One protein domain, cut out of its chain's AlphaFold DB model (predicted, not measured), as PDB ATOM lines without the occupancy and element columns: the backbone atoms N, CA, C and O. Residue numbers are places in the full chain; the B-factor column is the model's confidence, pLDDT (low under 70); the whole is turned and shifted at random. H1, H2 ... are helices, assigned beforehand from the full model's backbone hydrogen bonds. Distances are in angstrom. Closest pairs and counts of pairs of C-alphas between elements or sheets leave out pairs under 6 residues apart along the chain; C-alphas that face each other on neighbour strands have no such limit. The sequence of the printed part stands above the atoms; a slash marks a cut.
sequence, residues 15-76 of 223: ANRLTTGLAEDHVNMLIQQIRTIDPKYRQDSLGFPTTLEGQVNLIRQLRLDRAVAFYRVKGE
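This is residues 15 to 76 of the 223 residues of an uncharacterized protein of Microbacterium sp (UniProt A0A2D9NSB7). Two long helices, H1 and H2, lie side by side and run the same way, and the long link, residues 38 to 51, runs back along the pair from the end of H1 to the start of H2. The 62 printed residues hold two named helices, H1 then H2, and no named strand; the class is all helix. The whole is only just compact, close to loose, with a radius of gyration of the C-alphas of 12.3 A, and only just a rod, spanning 39 by 20 by 16 A.

H1, residues 15 to 37, begins at C-alpha 15 (195.210, 165.815, 222.642) and is 32.9 A long from first to last C-alpha. H2, residues 52 to 74, is 32.4 A long and ends at C-alpha 74 (201.441, 175.924, 186.057).

H1 and H2 touch, with the C-alphas of Ile 34 and Arg 66 closest at 5.0 A. Their lines stand at a shallow tilt of 14 degrees, the same way. In H1 and H2 every O i to N i+4 pair is within hydrogen-bond range.

The C-alphas of Ala 15 and Gly 75 are the two farthest apart, at 39.8 A. The printed part has no cut. The link from H1 to H2, 14 residues, is long. Confidence is low, with pLDDT under 70, at residues 15 to 18.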
ATOM      1  N   ALA A  15     194.714 165.817 224.012       52.25
ATOM      2  CA  ALA A  15     195.210 165.815 222.642       52.25
ATOM      3  C   ALA A  15     194.395 166.701 221.672       52.25
ATOM      4  O   ALA A  15     194.975 167.212 220.727       52.25
ATOM      5  N   ASN A  16     193.106 166.969 221.910       50.69
ATOM      6  CA  ASN A  16     192.229 167.759 221.033       50.69
ATOM      7  C   ASN A  16     192.688 169.213 220.848       50.69
ATOM      8  O   ASN A  16     192.524 169.774 219.770       50.69
ATOM      9  N   ARG A  17     193.269 169.852 221.875       53.50
ATOM     10  CA  ARG A  17     193.793 171.225 221.714       53.50
ATOM     11  C   ARG A  17     195.108 171.238 220.941       53.50
ATOM     12  O   ARG A  17     195.305 172.110 220.104       53.50
ATOM     13  N   LEU A  18     195.977 170.257 221.197       56.69
ATOM     14  CA  LEU A  18     197.230 170.085 220.457       56.69
ATOM     15  C   LEU A  18     196.960 169.729 218.988       56.69
ATOM     16  O   LEU A  18     197.598 170.288 218.105       56.69
ATOM     17  N   THR A  19     195.974 168.877 218.706       71.94
ATOM     18  CA  THR A  19     195.551 168.546 217.334       71.94
ATOM     19  C   THR A  19     194.868 169.720 216.642       71.94
ATOM     20  O   THR A  19     195.141 169.945 215.471       71.94
ATOM     21  N   THR A  20     194.073 170.524 217.360       80.31
ATOM     22  CA  THR A  20     193.482 171.766 216.827       80.31
ATOM     23  C   THR A  20     194.568 172.758 216.406       80.31
ATOM     24  O   THR A  20     194.531 173.238 215.277       80.31
ATOM     25  N   GLY A  21     195.564 173.024 217.263       82.88
ATOM     26  CA  GLY A  21     196.673 173.926 216.923       82.88
ATOM     27  C   GLY A  21     197.510 173.415 215.746       82.88
ATOM     28  O   GLY A  21     197.790 174.160 214.813       82.88
ATOM     29  N   LEU A  22     197.823 172.114 215.721       86.62
ATOM     30  CA  LEU A  22     198.520 171.491 214.590       86.62
ATOM     31  C   LEU A  22     197.706 171.558 213.288       86.62
ATOM     32  O   LEU A  22     198.272 171.760 212.213       86.62
ATOM     33  N   ALA A  23     196.386 171.382 213.367       88.19
ATOM     34  CA  ALA A  23     195.500 171.502 212.218       88.19
ATOM     35  C   ALA A  23     195.441 172.948 211.709       88.19
ATOM     36  O   ALA A  23     195.482 173.159 210.496       88.19
ATOM     37  N   GLU A  24     195.402 173.936 212.603       91.38
ATOM     38  CA  GLU A  24     195.424 175.357 212.249       91.38
ATOM     39  C   GLU A  24     196.742 175.753 211.571       91.38
ATOM     40  O   GLU A  24     196.725 176.355 210.494       91.38
ATOM     41  N   ASP A  25     197.883 175.326 212.115       91.38
ATOM     42  CA  ASP A  25     199.198 175.529 211.496       91.38
ATOM     43  C   ASP A  25     199.273 174.889 210.103       91.38
ATOM     44  O   ASP A  25     199.767 175.495 209.145       91.38
ATOM     45  N   HIS A  26     198.735 173.674 209.956       91.94
ATOM     46  CA  HIS A  26     198.691 172.982 208.673       91.94
ATOM     47  C   HIS A  26     197.804 173.711 207.655       91.94
ATOM     48  O   HIS A  26     198.186 173.858 206.491       91.94
ATOM     49  N   VAL A  27     196.640 174.202 208.087       93.94
ATOM     50  CA  VAL A  27     195.733 175.025 207.277       93.94
ATOM     51  C   VAL A  27     196.434 176.300 206.814       93.94
ATOM     52  O   VAL A  27     196.446 176.587 205.614       93.94
ATOM     53  N   ASN A  28     197.087 177.023 207.724       93.94
ATOM     54  CA  ASN A  28     197.825 178.245 207.409       93.94
ATOM     55  C   ASN A  28     198.952 177.981 206.406       93.94
ATOM     56  O   ASN A  28     199.091 178.707 205.417       93.94
ATOM     57  N   MET A  29     199.713 176.903 206.601       95.50
ATOM     58  CA  MET A  29     200.741 176.473 205.658       95.50
ATOM     59  C   MET A  29     200.149 176.186 204.269       95.50
ATOM     60  O   MET A  29     200.703 176.649 203.270       95.50
ATOM     61  N   LEU A  30     199.033 175.453 204.177       95.75
ATOM     62  CA  LEU A  30     198.381 175.167 202.894       95.75
ATOM     63  C   LEU A  30     197.931 176.454 202.196       95.75
ATOM     64  O   LEU A  30     198.208 176.621 201.011       95.75
ATOM     65  N   ILE A  31     197.316 177.391 202.919       95.94
ATOM     66  CA  ILE A  31     196.896 178.687 202.365       95.94
ATOM     67  C   ILE A  31     198.095 179.453 201.797       95.94
ATOM     68  O   ILE A  31     198.014 179.982 200.688       95.94
ATOM     69  N   GLN A  32     199.219 179.493 202.518       96.31
ATOM     70  CA  GLN A  32     200.430 180.164 202.035       96.31
ATOM     71  C   GLN A  32     201.017 179.477 200.797       96.31
ATOM     72  O   GLN A  32     201.414 180.152 199.845       96.31
ATOM     73  N   GLN A  33     201.017 178.142 200.756       96.75
ATOM     74  CA  GLN A  33     201.428 177.391 199.567       96.75
ATOM     75  C   GLN A  33     200.540 177.715 198.362       96.75
ATOM     76  O   GLN A  33     201.063 177.939 197.273       96.75
ATOM     77  N   ILE A  34     199.217 177.788 198.550       97.19
ATOM     78  CA  ILE A  34     198.287 178.164 197.480       97.19
ATOM     79  C   ILE A  34     198.589 179.585 197.001       97.19
ATOM     80  O   ILE A  34     198.775 179.781 195.806       97.19
ATOM     81  N   ARG A  35     198.723 180.557 197.914       97.00
ATOM     82  CA  ARG A  35     199.027 181.962 197.577       97.00
ATOM     83  C   ARG A  35     200.374 182.149 196.883       97.00
ATOM     84  O   ARG A  35     200.532 183.071 196.092       97.00
ATOM     85  N   THR A  36     201.336 181.271 197.152       97.12
ATOM     86  CA  THR A  36     202.628 181.266 196.451       97.12
ATOM     87  C   THR A  36     202.465 180.873 194.977       97.12
ATOM     88  O   THR A  36     203.208 181.351 194.123       97.12
ATOM     89  N   ILE A  37     201.493 180.011 194.664       97.06
ATOM     90  CA  ILE A  37     201.205 179.549 193.299       97.06
ATOM     91  C   ILE A  37     200.247 180.515 192.600       97.06
ATOM     92  O   ILE A  37     200.513 180.933 191.477       97.06
ATOM     93  N   ASP A  38     199.157 180.876 193.273       96.19
ATOM     94  CA  ASP A  38     198.138 181.822 192.833       96.19
ATOM     95  C   ASP A  38     198.017 182.973 193.849       96.19
ATOM     96  O   ASP A  38     197.250 182.877 194.814       96.19
ATOM     97  N   PRO A  39     198.726 184.097 193.634       95.25
ATOM     98  CA  PRO A  39     198.666 185.257 194.525       95.25
ATOM     99  C   PRO A  39     197.274 185.890 194.648       95.25
ATOM    100  O   PRO A  39     197.044 186.684 195.561       95.25
ATOM    101  N   LYS A  40     196.342 185.573 193.738       93.50
ATOM    102  CA  LYS A  40     194.961 186.072 193.777       93.50
ATOM    103  C   LYS A  40     194.039 185.181 194.607       93.50
ATOM    104  O   LYS A  40     192.890 185.570 194.820       93.50
ATOM    105  N   TYR A  41     194.518 184.032 195.086       93.06
ATOM    106  CA  TYR A  41     193.718 183.100 195.864       93.06
ATOM    107  C   TYR A  41     193.149 183.753 197.124       93.06
ATOM    108  O   TYR A  41     193.872 184.273 197.987       93.06
ATOM    109  N   ARG A  42     191.824 183.673 197.246       88.31
ATOM    110  CA  ARG A  42     191.075 184.065 198.434       88.31
ATOM    111  C   ARG A  42     190.365 182.838 198.967       88.31
ATOM    112  O   ARG A  42     189.741 182.104 198.213       88.31
ATOM    113  N   GLN A  43     190.498 182.628 200.267       83.00
ATOM    114  CA  GLN A  43     189.754 181.593 200.952       83.00
ATOM    115  C   GLN A  43     188.431 182.197 201.415       83.00
ATOM    116  O   GLN A  43     188.433 183.104 202.248       83.00
ATOM    117  N   ASP A  44     187.326 181.664 200.912       76.56
ATOM    118  CA  ASP A  44     186.008 181.940 201.470       76.56
ATOM    119  C   ASP A  44     185.870 181.108 202.750       76.56
ATOM    120  O   ASP A  44     185.700 179.890 202.708       76.56
ATOM    121  N   SER A  45     186.052 181.750 203.905       77.19
ATOM    122  CA  SER A  45     186.016 181.087 205.210       77.19
ATOM    123  C   SER A  45     185.207 181.893 206.217       77.19
ATOM    124  O   SER A  45     185.296 183.119 206.261       77.19
ATOM    125  N   LEU A  46     184.454 181.181 207.059       78.25
ATOM    126  CA  LEU A  46     183.762 181.725 208.234       78.25
ATOM    127  C   LEU A  46     184.647 181.707 209.497       78.25
ATOM    128  O   LEU A  46     184.173 182.028 210.583       78.25
ATOM    129  N   GLY A  47     185.917 181.319 209.364       84.44
ATOM    130  CA  GLY A  47     186.853 181.105 210.466       84.44
ATOM    131  C   GLY A  47     187.373 179.667 210.515       84.44
ATOM    132  O   GLY A  47     186.969 178.809 209.727       84.44
ATOM    133  N   PHE A  48     188.304 179.403 211.431       89.06
ATOM    134  CA  PHE A  48     188.843 178.059 211.625       89.06
ATOM    135  C   PHE A  48     187.800 177.145 212.306       89.06
ATOM    136  O   PHE A  48     187.232 177.539 213.329       89.06
ATOM    137  N   PRO A  49     187.511 175.941 211.769       90.56
ATOM    138  CA  PRO A  49     186.497 175.056 212.334       90.56
ATOM    139  C   PRO A  49     186.837 174.564 213.746       90.56
ATOM    140  O   PRO A  49     187.966 174.172 214.043       90.56
ATOM    141  N   THR A  50     185.823 174.512 214.609       88.38
ATOM    142  CA  THR A  50     185.962 174.052 216.001       88.38
ATOM    143  C   THR A  50     185.796 172.542 216.163       88.38
ATOM    144  O   THR A  50     186.203 171.989 217.183       88.38
ATOM    145  N   THR A  51     185.204 171.862 215.176       88.69
ATOM    146  CA  THR A  51     185.031 170.405 215.174       88.69
ATOM    147  C   THR A  51     186.151 169.727 214.393       88.69
ATOM    148  O   THR A  51     186.604 170.242 213.371       88.69
ATOM    149  N   LEU A  52     186.562 168.534 214.835       85.12
ATOM    150  CA  LEU A  52     187.582 167.736 214.145       85.12
ATOM    151  C   LEU A  52     187.186 167.441 212.691       85.12
ATOM    152  O   LEU A  52     187.988 167.605 211.779       85.12
ATOM    153  N   GLU A  53     185.926 167.066 212.470       85.50
ATOM    154  CA  GLU A  53     185.384 166.825 211.131       85.50
ATOM    155  C   GLU A  53     185.481 168.076 210.245       85.50
ATOM    156  O   GLU A  53     185.939 168.000 209.105       85.50
ATOM    157  N   GLY A  54     185.136 169.249 210.784       90.19
ATOM    158  CA  GLY A  54     185.271 170.516 210.072       90.19
ATOM    159  C   GLY A  54     186.726 170.830 209.710       90.19
ATOM    160  O   GLY A  54     187.000 171.255 208.590       90.19
ATOM    161  N   GLN A  55     187.667 170.575 210.623       90.69
ATOM    162  CA  GLN A  55     189.102 170.781 210.391       90.69
ATOM    163  C   GLN A  55     189.631 169.858 209.288       90.69
ATOM    164  O   GLN A  55     190.316 170.313 208.370       90.69
ATOM    165  N   VAL A  56     189.269 168.574 209.334       88.75
ATOM    166  CA  VAL A  56     189.630 167.588 208.307       88.75
ATOM    167  C   VAL A  56     189.071 167.992 206.945       88.75
ATOM    168  O   VAL A  56     189.805 167.986 205.953       88.75
ATOM    169  N   ASN A  57     187.805 168.405 206.889       89.69
ATOM    170  CA  ASN A  57     187.166 168.857 205.654       89.69
ATOM    171  C   ASN A  57     187.838 170.112 205.088       89.69
ATOM    172  O   ASN A  57     188.092 170.175 203.883       89.69
ATOM    173  N   LEU A  58     188.218 171.069 205.941       92.44
ATOM    174  CA  LEU A  58     188.951 172.256 205.510       92.44
ATOM    175  C   LEU A  58     190.337 171.903 204.945       92.44
ATOM    176  O   LEU A  58     190.723 172.408 203.891       92.44
ATOM    177  N   ILE A  59     191.081 171.009 205.600       92.75
ATOM    178  CA  ILE A  59     192.387 170.552 205.103       92.75
ATOM    179  C   ILE A  59     192.236 169.871 203.738       92.75
ATOM    180  O   ILE A  59     193.004 170.159 202.818       92.75
ATOM    181  N   ARG A  60     191.234 168.998 203.575       91.31
ATOM    182  CA  ARG A  60     190.933 168.334 202.294       91.31
ATOM    183  C   ARG A  60     190.613 169.346 201.198       91.31
ATOM    184  O   ARG A  60     191.189 169.266 200.113       91.31
ATOM    185  N   GLN A  61     189.763 170.327 201.502       93.06
ATOM    186  CA  GLN A  61     189.438 171.416 200.587       93.06
ATOM    187  C   GLN A  61     190.700 172.166 200.148       93.06
ATOM    188  O   GLN A  61     190.954 172.270 198.952       93.06
ATOM    189  N   LEU A  62     191.530 172.618 201.091       94.94
ATOM    190  CA  LEU A  62     192.735 173.393 200.785       94.94
ATOM    191  C   LEU A  62     193.776 172.588 200.000       94.94
ATOM    192  O   LEU A  62     194.451 173.125 199.123       94.94
ATOM    193  N   ARG A  63     193.906 171.287 200.268       95.88
ATOM    194  CA  ARG A  63     194.770 170.410 199.470       95.88
ATOM    195  C   ARG A  63     194.313 170.329 198.018       95.88
ATOM    196  O   ARG A  63     195.148 170.439 197.117       95.88
ATOM    197  N   LEU A  64     193.009 170.173 197.797       95.38
ATOM    198  CA  LEU A  64     192.434 170.170 196.458       95.38
ATOM    199  C   LEU A  64     192.578 171.543 195.789       95.38
ATOM    200  O   LEU A  64     192.990 171.609 194.634       95.38
ATOM    201  N   ASP A  65     192.340 172.637 196.509       95.62
ATOM    202  CA  ASP A  65     192.486 173.997 195.980       95.62
ATOM    203  C   ASP A  65     193.942 174.282 195.575       95.62
ATOM    204  O   ASP A  65     194.197 174.835 194.504       95.62
ATOM    205  N   ARG A  66     194.920 173.788 196.348       96.81
ATOM    206  CA  ARG A  66     196.342 173.811 195.967       96.81
ATOM    207  C   ARG A  66     196.605 173.021 194.694       96.81
ATOM    208  O   ARG A  66     197.328 173.497 193.821       96.81
ATOM    209  N   ALA A  67     196.044 171.821 194.574       97.31
ATOM    210  CA  ALA A  67     196.193 171.014 193.368       97.31
ATOM    211  C   ALA A  67     195.591 171.706 192.133       97.31
ATOM    212  O   ALA A  67     196.189 171.679 191.056       97.31
ATOM    213  N   VAL A  68     194.456 172.387 192.300       95.94
ATOM    214  CA  VAL A  68     193.830 173.200 191.252       95.94
ATOM    215  C   VAL A  68     194.670 174.422 190.896       95.94
ATOM    216  O   VAL A  68     194.790 174.733 189.713       95.94
ATOM    217  N   ALA A  69     195.290 175.089 191.871       96.50
ATOM    218  CA  ALA A  69     196.196 176.205 191.608       96.50
ATOM    219  C   ALA A  69     197.394 175.764 190.750       96.50
ATOM    220  O   ALA A  69     197.710 176.418 189.756       96.50
ATOM    221  N   PHE A  70     198.009 174.615 191.059       97.19
ATOM    222  CA  PHE A  70     199.059 174.028 190.216       97.19
ATOM    223  C   PHE A  70     198.567 173.739 188.795       97.19
ATOM    224  O   PHE A  70     199.223 174.123 187.827       97.19
ATOM    225  N   TYR A  71     197.395 173.120 188.660       96.12
ATOM    226  CA  TYR A  71     196.824 172.827 187.349       96.12
ATOM    227  C   TYR A  71     196.579 174.106 186.535       96.12
ATOM    228  O   TYR A  71     197.014 174.207 185.393       96.12
ATOM    229  N   ARG A  72     195.937 175.114 187.128       94.12
ATOM    230  CA  ARG A  72     195.542 176.342 186.424       94.12
ATOM    231  C   ARG A  72     196.700 177.272 186.107       94.12
ATOM    232  O   ARG A  72     196.735 177.842 185.023       94.12
ATOM    233  N   VAL A  73     197.610 177.466 187.059       95.50
ATOM    234  CA  VAL A  73     198.680 178.464 186.933       95.50
ATOM    235  C   VAL A  73     199.928 177.872 186.284       95.50
ATOM    236  O   VAL A  73     200.637 178.575 185.567       95.50
ATOM    237  N   LYS A  74     200.218 176.590 186.534       94.19
ATOM    238  CA  LYS A  74     201.441 175.924 186.057       94.19
ATOM    239  C   LYS A  74     201.184 174.875 184.973       94.19
ATOM    240  O   LYS A  74     202.142 174.410 184.368       94.19
ATOM    241  N   GLY A  75     199.931 174.489 184.721       93.62
ATOM    242  CA  GLY A  75     199.611 173.376 183.819       93.62
ATOM    243  C   GLY A  75     200.000 172.006 184.387       93.62
ATOM    244  O   GLY A  75     200.094 171.032 183.644       93.62
ATOM    245  N   GLU A  76     200.266 171.911 185.695       95.44
ATOM    246  CA  GLU A  76     200.763 170.689 186.326       95.44
ATOM    247  C   GLU A  76     199.621 169.806 186.837       95.44
ATOM    248  O   GLU A  76     198.895 170.162 187.765       95.44
TER     249      GLU A  76